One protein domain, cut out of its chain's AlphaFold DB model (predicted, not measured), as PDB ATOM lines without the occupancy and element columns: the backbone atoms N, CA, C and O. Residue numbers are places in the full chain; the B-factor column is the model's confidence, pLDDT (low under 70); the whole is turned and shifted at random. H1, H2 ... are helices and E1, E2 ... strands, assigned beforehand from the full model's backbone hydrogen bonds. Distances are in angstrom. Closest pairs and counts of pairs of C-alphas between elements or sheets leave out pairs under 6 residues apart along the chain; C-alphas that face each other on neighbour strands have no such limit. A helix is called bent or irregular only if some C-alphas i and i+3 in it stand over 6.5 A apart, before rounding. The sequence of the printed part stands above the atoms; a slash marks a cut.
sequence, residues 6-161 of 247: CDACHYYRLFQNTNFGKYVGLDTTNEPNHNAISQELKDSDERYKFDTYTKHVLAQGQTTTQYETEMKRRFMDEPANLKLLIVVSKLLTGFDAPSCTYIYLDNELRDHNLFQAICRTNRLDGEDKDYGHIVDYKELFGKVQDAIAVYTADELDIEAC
ATOM      1  N   CYS A   6     115.035 188.147 223.778       90.44
ATOM      2  CA  CYS A   6     114.764 189.152 224.805       90.44
ATOM      3  C   CYS A   6     115.806 190.281 224.751       90.44
ATOM      4  O   CYS A   6     115.429 191.449 224.660       90.44
ATOM      5  N   ASP A   7     117.095 189.939 224.662       90.94
ATOM      6  CA  ASP A   7     118.173 190.929 224.525       90.94
ATOM      7  C   ASP A   7     118.046 191.725 223.225       90.94
ATOM      8  O   ASP A   7     118.184 192.946 223.222       90.94
ATOM      9  N   ALA A   8     117.708 191.061 222.114       92.12
ATOM     10  CA  ALA A   8     117.471 191.735 220.841       92.12
ATOM     11  C   ALA A   8     116.331 192.764 220.944       92.12
ATOM     12  O   ALA A   8     116.467 193.897 220.475       92.12
ATOM     13  N   CYS A   9     115.229 192.396 221.607       93.44
ATOM     14  CA  CYS A   9     114.118 193.303 221.898       93.44
ATOM     15  C   CYS A   9     114.559 194.458 222.806       93.44
ATOM     16  O   CYS A   9     114.167 195.606 222.581       93.44
ATOM     17  N   HIS A  10     115.390 194.170 223.807       93.50
ATOM     18  CA  HIS A  10     115.929 195.173 224.715       93.50
ATOM     19  C   HIS A  10     116.780 196.204 223.966       93.50
ATOM     20  O   HIS A  10     116.512 197.405 224.050       93.50
ATOM     21  N   TYR A  11     117.737 195.746 223.155       93.44
ATOM     22  CA  TYR A  11     118.573 196.597 222.309       93.44
ATOM     23  C   TYR A  11     117.741 197.441 221.357       93.44
ATOM     24  O   TYR A  11     117.927 198.656 221.287       93.44
ATOM     25  N   TYR A  12     116.769 196.827 220.681       95.06
ATOM     26  CA  TYR A  12     115.879 197.544 219.779       95.06
ATOM     27  C   TYR A  12     115.157 198.690 220.493       95.06
ATOM     28  O   TYR A  12     115.206 199.832 220.035       95.06
ATOM     29  N   ARG A  13     114.551 198.423 221.655       94.12
ATOM     30  CA  ARG A  13     113.833 199.445 222.433       94.12
ATOM     31  C   ARG A  13     114.744 200.550 222.959       94.12
ATOM     32  O   ARG A  13     114.316 201.702 222.990       94.12
ATOM     33  N   LEU A  14     115.984 200.235 223.338       94.31
ATOM     34  CA  LEU A  14     116.970 201.254 223.706       94.31
ATOM     35  C   LEU A  14     117.236 202.209 222.539       94.31
ATOM     36  O   LEU A  14     117.197 203.423 222.732       94.31
ATOM     37  N   PHE A  15     117.425 201.685 221.325       94.38
ATOM     38  CA  PHE A  15     117.627 202.524 220.144       94.38
ATOM     39  C   PHE A  15     116.381 203.313 219.740       94.38
ATOM     40  O   PHE A  15     116.527 204.460 219.316       94.38
ATOM     41  N   GLN A  16     115.173 202.762 219.914       91.69
ATOM     42  CA  GLN A  16     113.919 203.485 219.642       91.69
ATOM     43  C   GLN A  16     113.777 204.772 220.469       91.69
ATOM     44  O   GLN A  16     113.163 205.730 220.012       91.69
ATOM     45  N   ASN A  17     114.403 204.839 221.647       89.06
ATOM     46  CA  ASN A  17     114.411 206.044 222.483       89.06
ATOM     47  C   ASN A  17     115.444 207.100 222.040       89.06
ATOM     48  O   ASN A  17     115.635 208.104 222.724       89.06
ATOM     49  N   THR A  18     116.128 206.885 220.917       93.19
ATOM     50  CA  THR A  18     117.151 207.788 220.377       93.19
ATOM     51  C   THR A  18     116.771 208.264 218.977       93.19
ATOM     52  O   THR A  18     115.995 207.625 218.268       93.19
ATOM     53  N   ASN A  19     117.416 209.333 218.501       91.88
ATOM     54  CA  ASN A  19     117.268 209.795 217.113       91.88
ATOM     55  C   ASN A  19     117.724 208.759 216.067       91.88
ATOM     56  O   ASN A  19     117.424 208.907 214.879       91.88
ATOM     57  N   PHE A  20     118.454 207.726 216.498       92.62
ATOM     58  CA  PHE A  20     118.936 206.651 215.643       92.62
ATOM     59  C   PHE A  20     117.897 205.542 215.429       92.62
ATOM     60  O   PHE A  20     118.008 204.808 214.453       92.62
ATOM     61  N   GLY A  21     116.857 205.452 216.268       90.50
ATOM     62  CA  GLY A  21     115.881 204.353 216.257       90.50
ATOM     63  C   GLY A  21     115.199 204.105 214.908       90.50
ATOM     64  O   GLY A  21     114.966 202.959 214.538       90.50
ATOM     65  N   LYS A  22     114.972 205.160 214.116       91.69
ATOM     66  CA  LYS A  22     114.395 205.066 212.759       91.69
ATOM     67  C   LYS A  22     115.274 204.336 211.734       91.69
ATOM     68  O   LYS A  22     114.776 203.956 210.678       91.69
ATOM     69  N   TYR A  23     116.561 204.167 212.032       94.38
ATOM     70  CA  TYR A  23     117.531 203.459 211.194       94.38
ATOM     71  C   TYR A  23     117.835 202.047 211.709       94.38
ATOM     72  O   TYR A  23     118.769 201.419 211.212       94.38
ATOM     73  N   VAL A  24     117.093 201.563 212.713       94.50
ATOM     74  CA  VAL A  24     117.318 200.257 213.339       94.50
ATOM     75  C   VAL A  24     116.209 199.282 212.961       94.50
ATOM     76  O   VAL A  24     115.028 199.585 213.119       94.50
ATOM     77  N   GLY A  25     116.603 198.098 212.502       93.25
ATOM     78  CA  GLY A  25     115.735 196.956 212.235       93.25
ATOM     79  C   GLY A  25     115.921 195.853 213.273       93.25
ATOM     80  O   GLY A  25     116.936 195.798 213.973       93.25
ATOM     81  N   LEU A  26     114.941 194.955 213.353       93.00
ATOM     82  CA  LEU A  26     114.959 193.791 214.238       93.00
ATOM     83  C   LEU A  26     114.612 192.543 213.427       93.00
ATOM     84  O   LEU A  26     113.627 192.542 212.704       93.00
ATOM     85  N   ASP A  27     115.395 191.484 213.546       89.75
ATOM     86  CA  ASP A  27     115.167 190.236 212.822       89.75
ATOM     87  C   ASP A  27     115.500 189.068 213.750       89.75
ATOM     88  O   ASP A  27     116.659 188.773 214.046       89.75
ATOM     89  N   THR A  28     114.462 188.465 214.329       87.31
ATOM     90  CA  THR A  28     114.626 187.419 215.356       87.31
ATOM     91  C   THR A  28     113.773 186.190 215.096       87.31
ATOM     92  O   THR A  28     113.862 185.220 215.849       87.31
ATOM     93  N   THR A  29     112.971 186.198 214.031       81.38
ATOM     94  CA  THR A  29     111.978 185.182 213.666       81.38
ATOM     95  C   THR A  29     110.904 184.951 214.736       81.38
ATOM     96  O   THR A  29     110.273 183.899 214.782       81.38
ATOM     97  N   ASN A  30     110.691 185.924 215.629       83.56
ATOM     98  CA  ASN A  30     109.719 185.820 216.715       83.56
ATOM     99  C   ASN A  30     108.314 186.238 216.260       83.56
ATOM    100  O   ASN A  30     108.082 187.393 215.896       83.56
ATOM    101  N   GLU A  31     107.352 185.323 216.354       83.94
ATOM    102  CA  GLU A  31     105.944 185.618 216.087       83.94
ATOM    103  C   GLU A  31     105.179 185.877 217.395       83.94
ATOM    104  O   GLU A  31     105.109 184.997 218.259       83.94
ATOM    105  N   PRO A  32     104.596 187.077 217.587       83.75
ATOM    106  CA  PRO A  32     103.829 187.371 218.789       83.75
ATOM    107  C   PRO A  32     102.533 186.547 218.826       83.75
ATOM    108  O   PRO A  32     101.662 186.685 217.970       83.75
ATOM    109  N   ASN A  33     102.374 185.722 219.864       84.12
ATOM    110  CA  ASN A  33     101.183 184.900 220.067       84.12
ATOM    111  C   ASN A  33     100.308 185.450 221.206       84.12
ATOM    112  O   ASN A  33     100.654 185.351 222.384       84.12
ATOM    113  N   HIS A  34      99.134 185.981 220.851       81.94
ATOM    114  CA  HIS A  34      98.165 186.544 221.800       81.94
ATOM    115  C   HIS A  34      97.631 185.528 222.824       81.94
ATOM    116  O   HIS A  34      97.319 185.907 223.950       81.94
ATOM    117  N   ASN A  35      97.528 184.246 222.463       82.56
ATOM    118  CA  ASN A  35      97.015 183.219 223.371       82.56
ATOM    119  C   ASN A  35      98.064 182.837 224.419       82.56
ATOM    120  O   ASN A  35      97.724 182.658 225.589       82.56
ATOM    121  N   ALA A  36      99.335 182.779 224.013       78.75
ATOM    122  CA  ALA A  36     100.449 182.422 224.887       78.75
ATOM    123  C   ALA A  36     100.645 183.439 226.025       78.75
ATOM    124  O   ALA A  36     100.911 183.050 227.153       78.75
ATOM    125  N   ILE A  37     100.419 184.733 225.772       85.38
ATOM    126  CA  ILE A  37     100.627 185.785 226.783       85.38
ATOM    127  C   ILE A  37      99.496 185.938 227.805       85.38
ATOM    128  O   ILE A  37      99.618 186.731 228.739       85.38
ATOM    129  N   SER A  38      98.368 185.247 227.621       78.56
ATOM    130  CA  SER A  38      97.196 185.408 228.491       78.56
ATOM    131  C   SER A  38      97.427 184.872 229.910       78.56
ATOM    132  O   SER A  38      96.807 185.359 230.853       78.56
ATOM    133  N   GLN A  39      98.343 183.909 230.056       79.81
ATOM    134  CA  GLN A  39      98.712 183.277 231.327       79.81
ATOM    135  C   GLN A  39     100.068 183.760 231.869       79.81
ATOM    136  O   GLN A  39     100.476 183.361 232.956       79.81
ATOM    137  N   GLU A  40     100.755 184.630 231.128       84.69
ATOM    138  CA  GLU A  40     102.086 185.127 231.468       84.69
ATOM    139  C   GLU A  40     102.042 186.252 232.510       84.69
ATOM    140  O   GLU A  40     101.136 187.094 232.528       84.69
ATOM    141  N   LEU A  41     103.061 186.294 233.372       84.88
ATOM    142  CA  LEU A  41     103.243 187.390 234.324       84.88
ATOM    143  C   LEU A  41     103.537 188.701 233.579       84.88
ATOM    144  O   LEU A  41     104.123 188.710 232.499       84.88
ATOM    145  N   LYS A  42     103.158 189.839 234.175       80.00
ATOM    146  CA  LYS A  42     103.366 191.161 233.552       80.00
ATOM    147  C   LYS A  42     104.836 191.467 233.253       80.00
ATOM    148  O   LYS A  42     105.104 192.124 232.253       80.00
ATOM    149  N   ASP A  43     105.741 190.968 234.089       84.06
ATOM    150  CA  ASP A  43     107.180 191.224 234.002       84.06
ATOM    151  C   ASP A  43     107.955 190.045 233.382       84.06
ATOM    152  O   ASP A  43     109.166 189.953 233.556       84.06
ATOM    153  N   SER A  44     107.278 189.115 232.691       89.94
ATOM    154  CA  SER A  44     107.958 187.992 232.033       89.94
ATOM    155  C   SER A  44     108.610 188.394 230.707       89.94
ATOM    156  O   SER A  44     108.147 189.297 230.002       89.94
ATOM    157  N   ASP A  45     109.662 187.665 230.328       88.62
ATOM    158  CA  ASP A  45     110.354 187.842 229.046       88.62
ATOM    159  C   ASP A  45     109.418 187.620 227.850       88.62
ATOM    160  O   ASP A  45     109.498 188.331 226.847       88.62
ATOM    161  N   GLU A  46     108.486 186.666 227.951       88.69
ATOM    162  CA  GLU A  46     107.484 186.415 226.908       88.69
ATOM    163  C   GLU A  46     106.579 187.624 226.706       88.69
ATOM    164  O   GLU A  46     106.343 188.053 225.569       88.69
ATOM    165  N   ARG A  47     106.131 188.238 227.808       90.00
ATOM    166  CA  ARG A  47     105.325 189.452 227.733       90.00
ATOM    167  C   ARG A  47     106.126 190.623 227.174       90.00
ATOM    168  O   ARG A  47     105.603 191.370 226.347       90.00
ATOM    169  N   TYR A  48     107.389 190.763 227.567       91.81
ATOM    170  CA  TYR A  48     108.276 191.811 227.065       91.81
ATOM    171  C   TYR A  48     108.520 191.704 225.553       91.81
ATOM    172  O   TYR A  48     108.410 192.704 224.834       91.81
ATOM    173  N   LYS A  49     108.808 190.498 225.048       91.75
ATOM    174  CA  LYS A  49     108.974 190.231 223.609       91.75
ATOM    175  C   LYS A  49     107.696 190.539 222.840       91.75
ATOM    176  O   LYS A  49     107.735 191.250 221.835       91.75
ATOM    177  N   PHE A  50     106.561 190.055 223.337       92.00
ATOM    178  CA  PHE A  50     105.259 190.298 222.729       92.00
ATOM    179  C   PHE A  50     104.937 191.795 222.636       92.00
ATOM    180  O   PHE A  50     104.574 192.295 221.569       92.00
ATOM    181  N   ASP A  51     105.104 192.525 223.740       92.06
ATOM    182  CA  ASP A  51     104.869 193.966 223.793       92.06
ATOM    183  C   ASP A  51     105.818 194.716 222.851       92.06
ATOM    184  O   ASP A  51     105.407 195.671 222.195       92.06
ATOM    185  N   THR A  52     107.073 194.270 222.741       93.69
ATOM    186  CA  THR A  52     108.041 194.857 221.808       93.69
ATOM    187  C   THR A  52     107.557 194.725 220.369       93.69
ATOM    188  O   THR A  52     107.448 195.728 219.663       93.69
ATOM    189  N   TYR A  53     107.187 193.513 219.956       92.69
ATOM    190  CA  TYR A  53     106.750 193.256 218.589       92.69
ATOM    191  C   TYR A  53     105.454 193.985 218.230       92.69
ATOM    192  O   TYR A  53     105.372 194.632 217.190       92.69
ATOM    193  N   THR A  54     104.458 193.931 219.110       91.19
ATOM    194  CA  THR A  54     103.130 194.499 218.837       91.19
ATOM    195  C   THR A  54     103.066 196.020 218.934       91.19
ATOM    196  O   THR A  54     102.216 196.625 218.287       91.19
ATOM    197  N   LYS A  55     103.931 196.654 219.737       91.62
ATOM    198  CA  LYS A  55     103.903 198.112 219.951       91.62
ATOM    199  C   LYS A  55     104.964 198.871 219.166       91.62
ATOM    200  O   LYS A  55     104.762 200.053 218.899       91.62
ATOM    201  N   HIS A  56     106.095 198.238 218.862       92.00
ATOM    202  CA  HIS A  56     107.261 198.934 218.315       92.00
ATOM    203  C   HIS A  56     107.742 198.393 216.967       92.00
ATOM    204  O   HIS A  56     108.368 199.149 216.235       92.00
ATOM    205  N   VAL A  57     107.480 197.124 216.643       93.00
ATOM    206  CA  VAL A  57     108.060 196.472 215.455       93.00
ATOM    207  C   VAL A  57     107.044 196.371 214.319       93.00
ATOM    208  O   VAL A  57     107.303 196.845 213.217       93.00
ATOM    209  N   LEU A  58     105.888 195.756 214.575       93.25
ATOM    210  CA  LEU A  58     104.913 195.420 213.539       93.25
ATOM    211  C   LEU A  58     103.882 196.533 213.351       93.25
ATOM    212  O   LEU A  58     103.297 197.032 214.314       93.25
ATOM    213  N   ALA A  59     103.600 196.871 212.093       91.50
ATOM    214  CA  ALA A  59     102.426 197.661 211.747       91.50
ATOM    215  C   ALA A  59     101.133 196.837 211.912       91.50
ATOM    216  O   ALA A  59     101.149 195.605 211.957       91.50
ATOM    217  N   GLN A  60      99.979 197.512 211.975       87.56
ATOM    218  CA  GLN A  60      98.686 196.833 212.102       87.56
ATOM    219  C   GLN A  60      98.457 195.845 210.947       87.56
ATOM    220  O   GLN A  60      98.454 196.233 209.782       87.56
ATOM    221  N   GLY A  61      98.245 194.570 211.285       85.88
ATOM    222  CA  GLY A  61      98.001 193.496 210.316       85.88
ATOM    223  C   GLY A  61      99.244 192.984 209.580       85.88
ATOM    224  O   GLY A  61      99.113 192.086 208.751       85.88
ATOM    225  N   GLN A  62     100.435 193.514 209.875       91.31
ATOM    226  CA  GLN A  62     101.692 193.047 209.296       91.31
ATOM    227  C   GLN A  62     102.182 191.785 210.013       91.31
ATOM    228  O   GLN A  62     102.162 191.712 211.243       91.31
ATOM    229  N   THR A  63     102.656 190.796 209.253       91.06
ATOM    230  CA  THR A  63     103.271 189.591 209.831       91.06
ATOM    231  C   THR A  63     104.756 189.806 210.124       91.06
ATOM    232  O   THR A  63     105.412 190.626 209.477       91.06
ATOM    233  N   THR A  64     105.321 189.029 211.059       90.25
ATOM    234  CA  THR A  64     106.768 189.054 211.339       90.25
ATOM    235  C   THR A  64     107.581 188.787 210.075       90.25
ATOM    236  O   THR A  64     108.507 189.535 209.783       90.25
ATOM    237  N   THR A  65     107.193 187.797 209.264       89.50
ATOM    238  CA  THR A  65     107.892 187.477 208.011       89.50
ATOM    239  C   THR A  65     107.925 188.660 207.044       89.50
ATOM    240  O   THR A  65     108.976 188.965 206.494       89.50
ATOM    241  N   GLN A  66     106.798 189.358 206.853       91.56
ATOM    242  CA  GLN A  66     106.742 190.527 205.969       91.56
ATOM    243  C   GLN A  66     107.671 191.642 206.449       91.56
ATOM    244  O   GLN A  66     108.364 192.261 205.645       91.56
ATOM    245  N   TYR A  67     107.684 191.896 207.759       93.31
ATOM    246  CA  TYR A  67     108.569 192.885 208.357       93.31
ATOM    247  C   TYR A  67     110.046 192.509 208.174       93.31
ATOM    248  O   TYR A  67     110.829 193.323 207.692       93.31
ATOM    249  N   GLU A  68     110.428 191.273 208.498       89.75
ATOM    250  CA  GLU A  68     111.818 190.812 208.424       89.75
ATOM    251  C   GLU A  68     112.345 190.780 206.985       89.75
ATOM    252  O   GLU A  68     113.481 191.186 206.739       89.75
ATOM    253  N   THR A  69     111.520 190.371 206.014       89.62
ATOM    254  CA  THR A  69     111.871 190.456 204.589       89.62
ATOM    255  C   THR A  69     112.154 191.899 204.170       89.62
ATOM    256  O   THR A  69     113.155 192.150 203.499       89.62
ATOM    257  N   GLU A  70     111.330 192.854 204.601       91.69
ATOM    258  CA  GLU A  70     111.538 194.268 204.278       91.69
ATOM    259  C   GLU A  70     112.766 194.854 204.987       91.69
ATOM    260  O   GLU A  70     113.512 195.621 204.383       91.69
ATOM    261  N   MET A  71     113.035 194.472 206.240       91.38
ATOM    262  CA  MET A  71     114.244 194.913 206.947       91.38
ATOM    263  C   MET A  71     115.512 194.400 206.265       91.38
ATOM    264  O   MET A  71     116.450 195.171 206.082       91.38
ATOM    265  N   LYS A  72     115.535 193.137 205.825       87.75
ATOM    266  CA  LYS A  72     116.664 192.583 205.059       87.75
ATOM    267  C   LYS A  72     116.883 193.344 203.761       87.75
ATOM    268  O   LYS A  72     118.007 193.756 203.490       87.75
ATOM    269  N   ARG A  73     115.815 193.576 202.991       89.81
ATOM    270  CA  ARG A  73     115.876 194.339 201.738       89.81
ATOM    271  C   ARG A  73     116.417 195.749 201.976       89.81
ATOM    272  O   ARG A  73     117.374 196.149 201.330       89.81
ATOM    273  N   ARG A  74     115.867 196.482 202.951       90.81
ATOM    274  CA  ARG A  74     116.332 197.837 203.297       90.81
ATOM    275  C   ARG A  74     117.772 197.861 203.796       90.81
ATOM    276  O   ARG A  74     118.464 198.835 203.537       90.81
ATOM    277  N   PHE A  75     118.225 196.825 204.500       88.19
ATOM    278  CA  PHE A  75     119.614 196.747 204.949       88.19
ATOM    279  C   PHE A  75     120.586 196.641 203.772       88.19
ATOM    280  O   PHE A  75     121.629 197.284 203.783       88.19
ATOM    281  N   MET A  76     120.238 195.834 202.767       83.19
ATOM    282  CA  MET A  76     121.081 195.604 201.592       83.19
ATOM    283  C   MET A  76     120.996 196.765 200.595       83.19
ATOM    284  O   MET A  76     122.022 197.305 200.192       83.19
ATOM    285  N   ASP A  77     119.777 197.178 200.243       86.12
ATOM    286  CA  ASP A  77     119.527 198.089 199.120       86.12
ATOM    287  C   ASP A  77     119.453 199.564 199.549       86.12
ATOM    288  O   ASP A  77     119.590 200.470 198.728       86.12
ATOM    289  N   GLU A  78     119.205 199.833 200.836       89.00
ATOM    290  CA  GLU A  78     118.998 201.183 201.369       89.00
ATOM    291  C   GLU A  78     119.815 201.448 202.652       89.00
ATOM    292  O   GLU A  78     119.253 201.857 203.680       89.00
ATOM    293  N   PRO A  79     121.154 201.298 202.625       81.69
ATOM    294  CA  PRO A  79     122.003 201.408 203.819       81.69
ATOM    295  C   PRO A  79     121.916 202.782 204.515       81.69
ATOM    296  O   PRO A  79     122.142 202.908 205.718       81.69
ATOM    297  N   ALA A  80     121.519 203.838 203.794       85.44
ATOM    298  CA  ALA A  80     121.252 205.153 204.382       85.44
ATOM    299  C   ALA A  80     119.986 205.181 205.267       85.44
ATOM    300  O   ALA A  80     119.925 205.952 206.232       85.44
ATOM    301  N   ASN A  81     118.995 204.342 204.948       88.69
ATOM    302  CA  ASN A  81     117.695 204.262 205.615       88.69
ATOM    303  C   ASN A  81     117.634 203.158 206.674       88.69
ATOM    304  O   ASN A  81     116.759 203.216 207.540       88.69
ATOM    305  N   LEU A  82     118.526 202.166 206.625       91.44
ATOM    306  CA  LEU A  82     118.656 201.137 207.649       91.44
ATOM    307  C   LEU A  82     120.137 200.869 207.932       91.44
ATOM    308  O   LEU A  82     120.821 200.195 207.174       91.44
ATOM    309  N   LYS A  83     120.620 201.420 209.045       90.62
ATOM    310  CA  LYS A  83     122.045 201.445 209.406       90.62
ATOM    311  C   LYS A  83     122.435 200.345 210.389       90.62
ATOM    312  O   LYS A  83     123.614 200.055 210.544       90.62
ATOM    313  N   LEU A  84     121.461 199.776 211.098       91.81
ATOM    314  CA  LEU A  84     121.683 198.723 212.083       91.81
ATOM    315  C   LEU A  84     120.578 197.678 211.969       91.81
ATOM    316  O   LEU A  84     119.398 198.010 212.050       91.81
ATOM    317  N   LEU A  85     120.966 196.413 211.848       91.31
ATOM    318  CA  LEU A  85     120.052 195.280 211.906       91.31
ATOM    319  C   LEU A  85     120.401 194.414 213.119       91.31
ATOM    320  O   LEU A  85     121.499 193.867 213.220       91.31
ATOM    321  N   ILE A  86     119.473 194.317 214.070       91.88
ATOM    322  CA  ILE A  86     119.646 193.503 215.275       91.88
ATOM    323  C   ILE A  86     119.141 192.096 214.980       91.88
ATOM    324  O   ILE A  86     117.955 191.911 214.720       91.88
ATOM    325  N   VAL A  87     120.038 191.113 215.066       86.69
ATOM    326  CA  VAL A  87     119.740 189.703 214.776       86.69
ATOM    327  C   VAL A  87     120.035 188.778 215.955       86.69
ATOM    328  O   VAL A  87     120.921 189.065 216.772       86.69
ATOM    329  N   VAL A  88     119.344 187.636 215.997       83.81
ATOM    330  CA  VAL A  88     119.648 186.480 216.867       83.81
ATOM    331  C   VAL A  88     120.156 185.316 216.003       83.81
ATOM    332  O   VAL A  88     119.756 185.188 214.851       83.81
ATOM    333  N   SER A  89     121.044 184.487 216.566       65.19
ATOM    334  CA  SER A  89     121.926 183.439 215.999       65.19
ATOM    335  C   SER A  89     121.589 182.724 214.681       65.19
ATOM    336  O   SER A  89     122.497 182.187 214.056       65.19
ATOM    337  N   LYS A  90     120.330 182.643 214.248       54.12
ATOM    338  CA  LYS A  90     119.904 181.786 213.127       54.12
ATOM    339  C   LYS A  90     120.006 182.421 211.737       54.12
ATOM    340  O   LYS A  90     119.697 181.755 210.758       54.12
ATOM    341  N   LEU A  91     120.419 183.682 211.618       50.94
ATOM    342  CA  LEU A  91     120.239 184.442 210.369       50.94
ATOM    343  C   LEU A  91     121.484 184.614 209.504       50.94
ATOM    344  O   LEU A  91     121.412 185.195 208.427       50.94
ATOM    345  N   LEU A  92     122.617 184.064 209.917       52.81
ATOM    346  CA  LEU A  92     123.840 184.143 209.118       52.81
ATOM    347  C   LEU A  92     123.908 183.085 208.015       52.81
ATOM    348  O   LEU A  92     124.677 183.205 207.059       52.81
ATOM    349  N   THR A  93     123.057 182.065 208.098       51.97
ATOM    350  CA  THR A  93     122.910 181.058 207.054       51.97
ATOM    351  C   THR A  93     122.001 181.599 205.947       51.97
ATOM    352  O   THR A  93     120.822 181.277 205.878       51.97
ATOM    353  N   GLY A  94     122.556 182.454 205.089       54.91
ATOM    354  CA  GLY A  94     121.958 182.876 203.817       54.91
ATOM    355  C   GLY A  94     121.841 184.387 203.636       54.91
ATOM    356  O   GLY A  94     121.449 184.824 202.562       54.91
ATOM    357  N   PHE A  95     122.181 185.175 204.659       64.88
ATOM    358  CA  PHE A  95     122.233 186.630 204.558       64.88
ATOM    359  C   PHE A  95     123.624 187.074 204.102       64.88
ATOM    360  O   PHE A  95     124.614 186.828 204.792       64.88
ATOM    361  N   ASP A  96     123.678 187.691 202.927       66.25
ATOM    362  CA  ASP A  96     124.877 188.283 202.347       66.25
ATOM    363  C   ASP A  96     124.620 189.779 202.187       66.25
ATOM    364  O   ASP A  96     123.720 190.184 201.455       66.25
ATOM    365  N   ALA A  97     125.365 190.587 202.931       68.56
ATOM    366  CA  ALA A  97     125.283 192.039 202.877       68.56
ATOM    367  C   ALA A  97     126.704 192.574 202.663       68.56
ATOM    368  O   ALA A  97     127.372 192.903 203.648       68.56
ATOM    369  N   PRO A  98     127.189 192.630 201.407       66.12
ATOM    370  CA  PRO A  98     128.546 193.078 201.085       66.12
ATOM    371  C   PRO A  98     128.860 194.477 201.632       66.12
ATOM    372  O   PRO A  98     129.955 194.716 202.134       66.12
ATOM    373  N   SER A  99     127.863 195.360 201.675       70.00
ATOM    374  CA  SER A  99     127.966 196.709 202.243       70.00
ATOM    375  C   SER A  99     128.111 196.747 203.774       70.00
ATOM    376  O   SER A  99     128.388 197.799 204.351       70.00
ATOM    377  N   CYS A 100     127.948 195.617 204.473       75.31
ATOM    378  CA  CYS A 100     128.080 195.547 205.924       75.31
ATOM    379  C   CYS A 100     129.551 195.657 206.351       75.31
ATOM    380  O   CYS A 100     130.353 194.756 206.104       75.31
ATOM    381  N   THR A 101     129.903 196.753 207.026       76.69
ATOM    382  CA  THR A 101     131.275 196.997 207.509       76.69
ATOM    383  C   THR A 101     131.491 196.572 208.961       76.69
ATOM    384  O   THR A 101     132.622 196.295 209.331       76.69
ATOM    385  N   TYR A 102     130.450 196.516 209.801       83.12
ATOM    386  CA  TYR A 102     130.588 196.245 211.241       83.12
ATOM    387  C   TYR A 102     129.651 195.129 211.709       83.12
ATOM    388  O   TYR A 102     128.431 195.245 211.587       83.12
ATOM    389  N   ILE A 103     130.202 194.101 212.356       82.69
ATOM    390  CA  ILE A 103     129.433 193.117 213.127       82.69
ATOM    391  C   ILE A 103     129.676 193.347 214.611       82.69
ATOM    392  O   ILE A 103     130.804 193.286 215.062       82.69
ATOM    393  N   TYR A 104     128.619 193.502 215.404       85.19
ATOM    394  CA  TYR A 104     128.709 193.498 216.868       85.19
ATOM    395  C   TYR A 104     128.275 192.130 217.408       85.19
ATOM    396  O   TYR A 104     127.179 191.673 217.084       85.19
ATOM    397  N   LEU A 105     129.089 191.473 218.228       80.31
ATOM    398  CA  LEU A 105     128.852 190.148 218.801       80.31
ATOM    399  C   LEU A 105     128.648 190.244 220.310       80.31
ATOM    400  O   LEU A 105     129.577 190.505 221.065       80.31
ATOM    401  N   ASP A 106     127.425 189.975 220.740       81.50
ATOM    402  CA  ASP A 106     127.046 189.829 222.141       81.50
ATOM    403  C   ASP A 106     126.363 188.468 222.349       81.50
ATOM    404  O   ASP A 106     125.293 188.322 222.927       81.50
ATOM    405  N   ASN A 107     126.951 187.423 221.787       73.12
ATOM    406  CA  ASN A 107     126.473 186.067 221.993       73.12
ATOM    407  C   ASN A 107     127.669 185.143 222.117       73.12
ATOM    408  O   ASN A 107     128.649 185.346 221.415       73.12
ATOM    409  N   GLU A 108     127.580 184.111 222.952       63.84
ATOM    410  CA  GLU A 108     128.545 183.016 222.967       63.84
ATOM    411  C   GLU A 108     128.349 182.111 221.746       63.84
ATOM    412  O   GLU A 108     128.052 180.924 221.858       63.84
ATOM    413  N   LEU A 109     128.487 182.679 220.550       58.56
ATOM    414  CA  LEU A 109     128.571 181.898 219.330       58.56
ATOM    415  C   LEU A 109     129.931 181.208 219.330       58.56
ATOM    416  O   LEU A 109     130.968 181.821 219.090       58.56
ATOM    417  N   ARG A 110     129.910 179.922 219.650       54.91
ATOM    418  CA  ARG A 110     131.002 179.003 219.360       54.91
ATOM    419  C   ARG A 110     130.656 178.332 218.027       54.91
ATOM    420  O   ARG A 110     129.475 178.188 217.716       54.91
ATOM    421  N   ASP A 111     131.675 177.962 217.257       55.19
ATOM    422  CA  ASP A 111     131.600 177.118 216.050       55.19
ATOM    423  C   ASP A 111     131.521 177.826 214.676       55.19
ATOM    424  O   ASP A 111     131.290 179.029 214.541       55.19
ATOM    425  N   HIS A 112     131.719 177.005 213.635       59.56
ATOM    426  CA  HIS A 112     131.805 177.294 212.196       59.56
ATOM    427  C   HIS A 112     130.799 178.331 211.657       59.56
ATOM    428  O   HIS A 112     131.122 179.092 210.744       59.56
ATOM    429  N   ASN A 113     129.592 178.403 212.226       59.41
ATOM    430  CA  ASN A 113     128.537 179.322 211.784       59.41
ATOM    431  C   ASN A 113     128.916 180.801 211.963       59.41
ATOM    432  O   ASN A 113     128.528 181.636 211.145       59.41
ATOM    433  N   LEU A 114     129.674 181.132 213.016       64.94
ATOM    434  CA  LEU A 114     130.141 182.498 213.252       64.94
ATOM    435  C   LEU A 114     131.189 182.906 212.213       64.94
ATOM    436  O   LEU A 114     131.140 184.012 211.685       64.94
ATOM    437  N   PHE A 115     132.113 182.004 211.890       66.62
ATOM    438  CA  PHE A 115     133.154 182.286 210.908       66.62
ATOM    439  C   PHE A 115     132.559 182.474 209.506       66.62
ATOM    440  O   PHE A 115     132.843 183.466 208.843       66.62
ATOM    441  N   GLN A 116     131.635 181.599 209.094       66.94
ATOM    442  CA  GLN A 116     130.929 181.741 207.814       66.94
ATOM    443  C   GLN A 116     130.175 183.069 207.698       66.94
ATOM    444  O   GLN A 116     130.140 183.680 206.631       66.94
ATOM    445  N   ALA A 117     129.584 183.529 208.798       64.94
ATOM    446  CA  ALA A 117     128.913 184.814 208.860       64.94
ATOM    447  C   ALA A 117     129.850 185.996 208.632       64.94
ATOM    448  O   ALA A 117     129.561 186.873 207.821       64.94
ATOM    449  N   ILE A 118     130.970 185.987 209.354       66.62
ATOM    450  CA  ILE A 118     132.017 186.998 209.263       66.62
ATOM    451  C   ILE A 118     132.544 187.057 207.831       66.62
ATOM    452  O   ILE A 118     132.579 188.133 207.236       66.62
ATOM    453  N   CYS A 119     132.872 185.906 207.240       66.25
ATOM    454  CA  CYS A 119     133.364 185.823 205.868       66.25
ATOM    455  C   CYS A 119     132.369 186.383 204.847       66.25
ATOM    456  O   CYS A 119     132.776 187.091 203.931       66.25
ATOM    457  N   ARG A 120     131.063 186.131 205.014       65.88
ATOM    458  CA  ARG A 120     130.026 186.688 204.128       65.88
ATOM    459  C   ARG A 120     129.958 188.207 204.212       65.88
ATOM    460  O   ARG A 120     129.908 188.874 203.190       65.88
ATOM    461  N   THR A 121     130.050 188.762 205.416       63.19
ATOM    462  CA  THR A 121     130.094 190.221 205.595       63.19
ATOM    463  C   THR A 121     131.434 190.853 205.227       63.19
ATOM    464  O   THR A 121     131.474 192.055 205.012       63.19
ATOM    465  N   ASN A 122     132.528 190.089 205.137       64.62
ATOM    466  CA  ASN A 122     133.858 190.604 204.792       64.62
ATOM    467  C   ASN A 122     134.155 190.569 203.282       64.62
ATOM    468  O   ASN A 122     135.300 190.735 202.873       64.62
ATOM    469  N   ARG A 123     133.145 190.353 202.431       66.50
ATOM    470  CA  ARG A 123     133.321 190.528 200.986       66.50
ATOM    471  C   ARG A 123     133.642 191.992 200.687       66.50
ATOM    472  O   ARG A 123     133.006 192.891 201.249       66.50
ATOM    473  N   LEU A 124     134.646 192.199 199.836       59.31
ATOM    474  CA  LEU A 124     134.984 193.508 199.287       59.31
ATOM    475  C   LEU A 124     133.802 193.965 198.427       59.31
ATOM    476  O   LEU A 124     133.356 193.230 197.543       59.31
ATOM    477  N   ASP A 125     133.268 195.141 198.732       55.09
ATOM    478  CA  ASP A 125     132.171 195.763 197.995       55.09
ATOM    479  C   ASP A 125     132.706 197.047 197.357       55.09
ATOM    480  O   ASP A 125     132.857 198.069 198.026       55.09
ATOM    481  N   GLY A 126     133.081 196.960 196.078       57.03
ATOM    482  CA  GLY A 126     133.701 198.062 195.338       57.03
ATOM    483  C   GLY A 126     135.076 198.498 195.869       57.03
ATOM    484  O   GLY A 126     135.712 197.806 196.657       57.03
ATOM    485  N   GLU A 127     135.534 199.662 195.403       54.91
ATOM    486  CA  GLU A 127     136.837 200.262 195.751       54.91
ATOM    487  C   GLU A 127     136.858 200.913 197.153       54.91
ATOM    488  O   GLU A 127     137.914 201.326 197.617       54.91
ATOM    489  N   ASP A 128     135.707 201.032 197.828       61.03
ATOM    490  CA  ASP A 128     135.561 201.859 199.040       61.03
ATOM    491  C   ASP A 128     135.654 201.071 200.360       61.03
ATOM    492  O   ASP A 128     135.674 201.667 201.442       61.03
ATOM    493  N   LYS A 129     135.679 199.733 200.310       67.50
ATOM    494  CA  LYS A 129     135.696 198.885 201.509       67.50
ATOM    495  C   LYS A 129     136.975 198.064 201.587       67.50
ATOM    496  O   LYS A 129     137.049 196.978 201.024       67.50
ATOM    497  N   ASP A 130     137.924 198.545 202.383       64.62
ATOM    498  CA  ASP A 130     139.192 197.847 202.610       64.62
ATOM    499  C   ASP A 130     139.036 196.618 203.527       64.62
ATOM    500  O   ASP A 130     139.636 195.574 203.280       64.62
ATOM    501  N   TYR A 131     138.223 196.731 204.591       68.44
ATOM    502  CA  TYR A 131     138.077 195.699 205.629       68.44
ATOM    503  C   TYR A 131     136.683 195.704 206.283       68.44
ATOM    504  O   TYR A 131     136.027 196.741 206.393       68.44
ATOM    505  N   GLY A 132     136.238 194.541 206.764       70.62
ATOM    506  CA  GLY A 132     135.153 194.404 207.737       70.62
ATOM    507  C   GLY A 132     135.680 194.391 209.177       70.62
ATOM    508  O   GLY A 132     136.747 193.853 209.457       70.62
ATOM    509  N   HIS A 133     134.911 194.963 210.099       77.44
ATOM    510  CA  HIS A 133     135.209 195.051 211.527       77.44
ATOM    511  C   HIS A 133     134.256 194.177 212.344       77.44
ATOM    512  O   HIS A 133     133.046 194.150 212.104       77.44
ATOM    513  N   ILE A 134     134.772 193.512 213.371       77.12
ATOM    514  CA  ILE A 134     134.012 192.612 214.235       77.12
ATOM    515  C   ILE A 134     134.195 193.046 215.681       77.12
ATOM    516  O   ILE A 134     135.274 192.989 216.219       77.12
ATOM    517  N   VAL A 135     133.150 193.450 216.378       78.88
ATOM    518  CA  VAL A 135     133.215 193.921 217.764       78.88
ATOM    519  C   VAL A 135     132.726 192.829 218.687       78.88
ATOM    520  O   VAL A 135     131.530 192.567 218.724       78.88
ATOM    521  N   ASP A 136     133.619 192.197 219.439       77.56
ATOM    522  CA  ASP A 136     133.278 191.077 220.313       77.56
ATOM    523  C   ASP A 136     133.269 191.500 221.786       77.56
ATOM    524  O   ASP A 136     134.281 191.850 222.393       77.56
ATOM    525  N   TYR A 137     132.065 191.478 222.358       75.88
ATOM    526  CA  TYR A 137     131.786 191.860 223.740       75.88
ATOM    527  C   TYR A 137     131.980 190.697 224.726       75.88
ATOM    528  O   TYR A 137     131.948 190.916 225.936       75.88
ATOM    529  N   LYS A 138     132.129 189.461 224.234       71.12
ATOM    530  CA  LYS A 138     132.151 188.224 225.031       71.12
ATOM    531  C   LYS A 138     133.529 187.555 225.070       71.12
ATOM    532  O   LYS A 138     133.660 186.492 225.676       71.12
ATOM    533  N   GLU A 139     134.544 188.177 224.468       67.44
ATOM    534  CA  GLU A 139     135.920 187.664 224.380       67.44
ATOM    535  C   GLU A 139     136.003 186.253 223.765       67.44
ATOM    536  O   GLU A 139     136.837 185.422 224.142       67.44
ATOM    537  N   LEU A 140     135.134 185.969 222.798       64.44
ATOM    538  CA  LEU A 140     135.129 184.729 222.028       64.44
ATOM    539  C   LEU A 140     136.430 184.580 221.244       64.44
ATOM    540  O   LEU A 140     137.011 183.495 221.238       64.44
ATOM    541  N   PHE A 141     136.939 185.665 220.652       60.44
ATOM    542  CA  PHE A 141     138.149 185.609 219.827       60.44
ATOM    543  C   PHE A 141     139.414 185.251 220.608       60.44
ATOM    544  O   PHE A 141     140.289 184.577 220.068       60.44
ATOM    545  N   GLY A 142     139.482 185.599 221.897       57.28
ATOM    546  CA  GLY A 142     140.587 185.188 222.767       57.28
ATOM    547  C   GLY A 142     140.682 183.668 222.951       57.28
ATOM    548  O   GLY A 142     141.766 183.152 223.197       57.28
ATOM    549  N   LYS A 143     139.564 182.945 222.790       53.34
ATOM    550  CA  LYS A 143     139.494 181.471 222.838       53.34
ATOM    551  C   LYS A 143     139.526 180.816 221.452       53.34
ATOM    552  O   LYS A 143     139.640 179.601 221.355       53.34
ATOM    553  N   VAL A 144     139.391 181.613 220.394       50.22
ATOM    554  CA  VAL A 144     139.234 181.178 218.998       50.22
ATOM    555  C   VAL A 144     140.525 181.381 218.190       50.22
ATOM    556  O   VAL A 144     140.576 180.946 217.049       50.22
ATOM    557  N   GLN A 145     141.604 181.935 218.765       51.66
ATOM    558  CA  GLN A 145     142.932 181.951 218.120       51.66
ATOM    559  C   GLN A 145     143.386 180.546 217.685       51.66
ATOM    560  O   GLN A 145     143.852 180.380 216.560       51.66
ATOM    561  N   ASP A 146     143.146 179.532 218.521       50.72
ATOM    562  CA  ASP A 146     143.451 178.135 218.186       50.72
ATOM    563  C   ASP A 146     142.495 177.569 217.124       50.72
ATOM    564  O   ASP A 146     142.890 176.752 216.297       50.72
ATOM    565  N   ALA A 147     141.240 178.026 217.099       47.28
ATOM    566  CA  ALA A 147     140.252 177.588 216.116       47.28
ATOM    567  C   ALA A 147     140.470 178.252 214.743       47.28
ATOM    568  O   ALA A 147     140.400 177.569 213.734       47.28
ATOM    569  N   ILE A 148     140.818 179.539 214.669       50.41
ATOM    570  CA  ILE A 148     141.100 180.229 213.396       50.41
ATOM    571  C   ILE A 148     142.318 179.613 212.696       50.41
ATOM    572  O   ILE A 148     142.274 179.410 211.485       50.41
ATOM    573  N   ALA A 149     143.365 179.253 213.446       50.56
ATOM    574  CA  ALA A 149     144.567 178.619 212.895       50.56
ATOM    575  C   ALA A 149     144.290 177.238 212.265       50.56
ATOM    576  O   ALA A 149     144.918 176.872 211.272       50.56
ATOM    577  N   VAL A 150     143.331 176.482 212.809       46.62
ATOM    578  CA  VAL A 150     142.888 175.194 212.246       46.62
ATOM    579  C   VAL A 150     142.044 175.401 210.980       46.62
ATOM    580  O   VAL A 150     142.124 174.613 210.043       46.62
ATOM    581  N   TYR A 151     141.278 176.490 210.897       46.66
ATOM    582  CA  TYR A 151     140.355 176.735 209.782       46.66
ATOM    583  C   TYR A 151     141.034 177.286 208.530       46.66
ATOM    584  O   TYR A 151     140.558 177.033 207.428       46.66
ATOM    585  N   THR A 152     142.163 177.987 208.673       49.00
ATOM    586  CA  THR A 152     143.010 178.352 207.526       49.00
ATOM    587  C   THR A 152     143.654 177.140 206.849       49.00
ATOM    588  O   THR A 152     144.146 177.276 205.734       49.00
ATOM    589  N   ALA A 153     143.683 175.980 207.516       43.28
ATOM    590  CA  ALA A 153     144.404 174.803 207.044       43.28
ATOM    591  C   ALA A 153     143.531 173.786 206.288       43.28
ATOM    592  O   ALA A 153     144.037 173.226 205.321       43.28
ATOM    593  N   ASP A 154     142.269 173.552 206.683       41.22
ATOM    594  CA  ASP A 154     141.580 172.322 206.242       41.22
ATOM    595  C   ASP A 154     140.166 172.435 205.636       41.22
ATOM    596  O   ASP A 154     139.759 171.470 204.993       41.22
ATOM    597  N   GLU A 155     139.375 173.517 205.772       44.88
ATOM    598  CA  GLU A 155     137.938 173.354 205.423       44.88
ATOM    599  C   GLU A 155     137.122 174.589 205.012       44.88
ATOM    600  O   GLU A 155     135.918 174.670 205.268       44.88
ATOM    601  N   LEU A 156     137.724 175.546 204.308       40.62
ATOM    602  CA  LEU A 156     136.941 176.566 203.610       40.62
ATOM    603  C   LEU A 156     137.381 176.654 202.162       40.62
ATOM    604  O   LEU A 156     138.565 176.755 201.875       40.62
ATOM    605  N   ASP A 157     136.402 176.602 201.267       40.66
ATOM    606  CA  ASP A 157     136.535 176.854 199.838       40.66
ATOM    607  C   ASP A 157     137.113 178.272 199.651       40.66
ATOM    608  O   ASP A 157     136.393 179.277 199.675       40.66
ATOM    609  N   ILE A 158     138.448 178.354 199.593       42.66
ATOM    610  CA  ILE A 158     139.238 179.598 199.591       42.66
ATOM    611  C   ILE A 158     138.886 180.461 198.367       42.66
ATOM    612  O   ILE A 158     139.085 181.670 198.383       42.66
ATOM    613  N   GLU A 159     138.248 179.898 197.340       39.78
ATOM    614  CA  GLU A 159     137.783 180.667 196.182       39.78
ATOM    615  C   GLU A 159     136.681 181.694 196.512       39.78
ATOM    616  O   GLU A 159     136.534 182.683 195.795       39.78
ATOM    617  N   ALA A 160     135.930 181.533 197.611       43.50
ATOM    618  CA  ALA A 160     134.903 182.503 198.020       43.50
ATOM    619  C   ALA A 160     135.430 183.629 198.932       43.50
ATOM    620  O   ALA A 160     134.745 184.637 199.127       43.50
ATOM    621  N   CYS A 161     136.620 183.450 199.509       41.62
ATOM    622  CA  CYS A 161     137.285 184.403 200.393       41.62
ATOM    623  C   CYS A 161     138.642 184.713 199.764       41.62
ATOM    624  O   CYS A 161     139.610 184.032 200.081       41.62
TER     625      CYS A 161
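AT A GLANCE: This is residues 6 to 161 of the 247 residues of an uncharacterized protein of Xanthomonadaceae bacterium SCN 69-123 (UniProt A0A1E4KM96). Two small lobes, loosely joined, lie end to end. In the first, the strand pair E1 E2 lies between H1 and H3, with H2 beside H1; in the second, H4 packs on the strand pair E3 E4, and H5 lies at the far end. The printed part has 156 residues, in the order H1 E1 H2 H3 E2 E3 H4 E4 H5; both two-strand sheets are parallel and the class is mixed, helices and strands. The whole is elongated, 53 by 33 by 26 A, and only just compact, close to loose, with a radius of gyration of the C-alphas of 17.5 A.

HOW THE PARTS SIT: H1, residues 6 to 16, touches H2, residues 45 to 57, at a shallow tilt of 34.6 degrees, only just short of steep, the same way; their closest C-alphas, Cys 6 and Lys 49, are 6.0 A apart. E1, residues 24 to 27, and E2, residues 84 to 87, are parallel neighbours, with N 25 and O 84 at 2.8 A. H3, residues 64 to 77, completes a strand-helix-strand unit, parallel strands joined through helices: E1, H2 H3, E2. The closest C-alphas of H3 and E1, Glu 68 and Asp 27, are 5.6 A apart. E3, residues 102 to 105, and E2 are near each other. E3, H4, residues 112 to 121, and E4, residues 133 to 136, form a second unit with a right-handed crossover; N 105 and O 135 are 2.7 A apart. H5, residues 140 to 154, and H4 are near each other. Every O i to N i+4 pair is within hydrogen-bond range in H1, H2, H3 and H4; in H5, 6 of 11.

IN THESE COORDINATES: H1 begins at C-alpha 6 (114.764, 189.152, 224.805). H3 spans 19.8 A and H5 21.1 A, ending at C-alpha 154 (141.580, 172.322, 206.242). H5 is irregular, but only just: C-alphas 143 and 146 are 7.0 A apart.

THE WHOLE: The two farthest C-alphas, Gln 39 and Glu 127, are 54.8 A apart. The printed part has no cut. The links E1 to H2, E2 to E3 and H4 to E4 are long. pLDDT is under 70 for residues 89 to 98, 108 to 131 and 139 to 161.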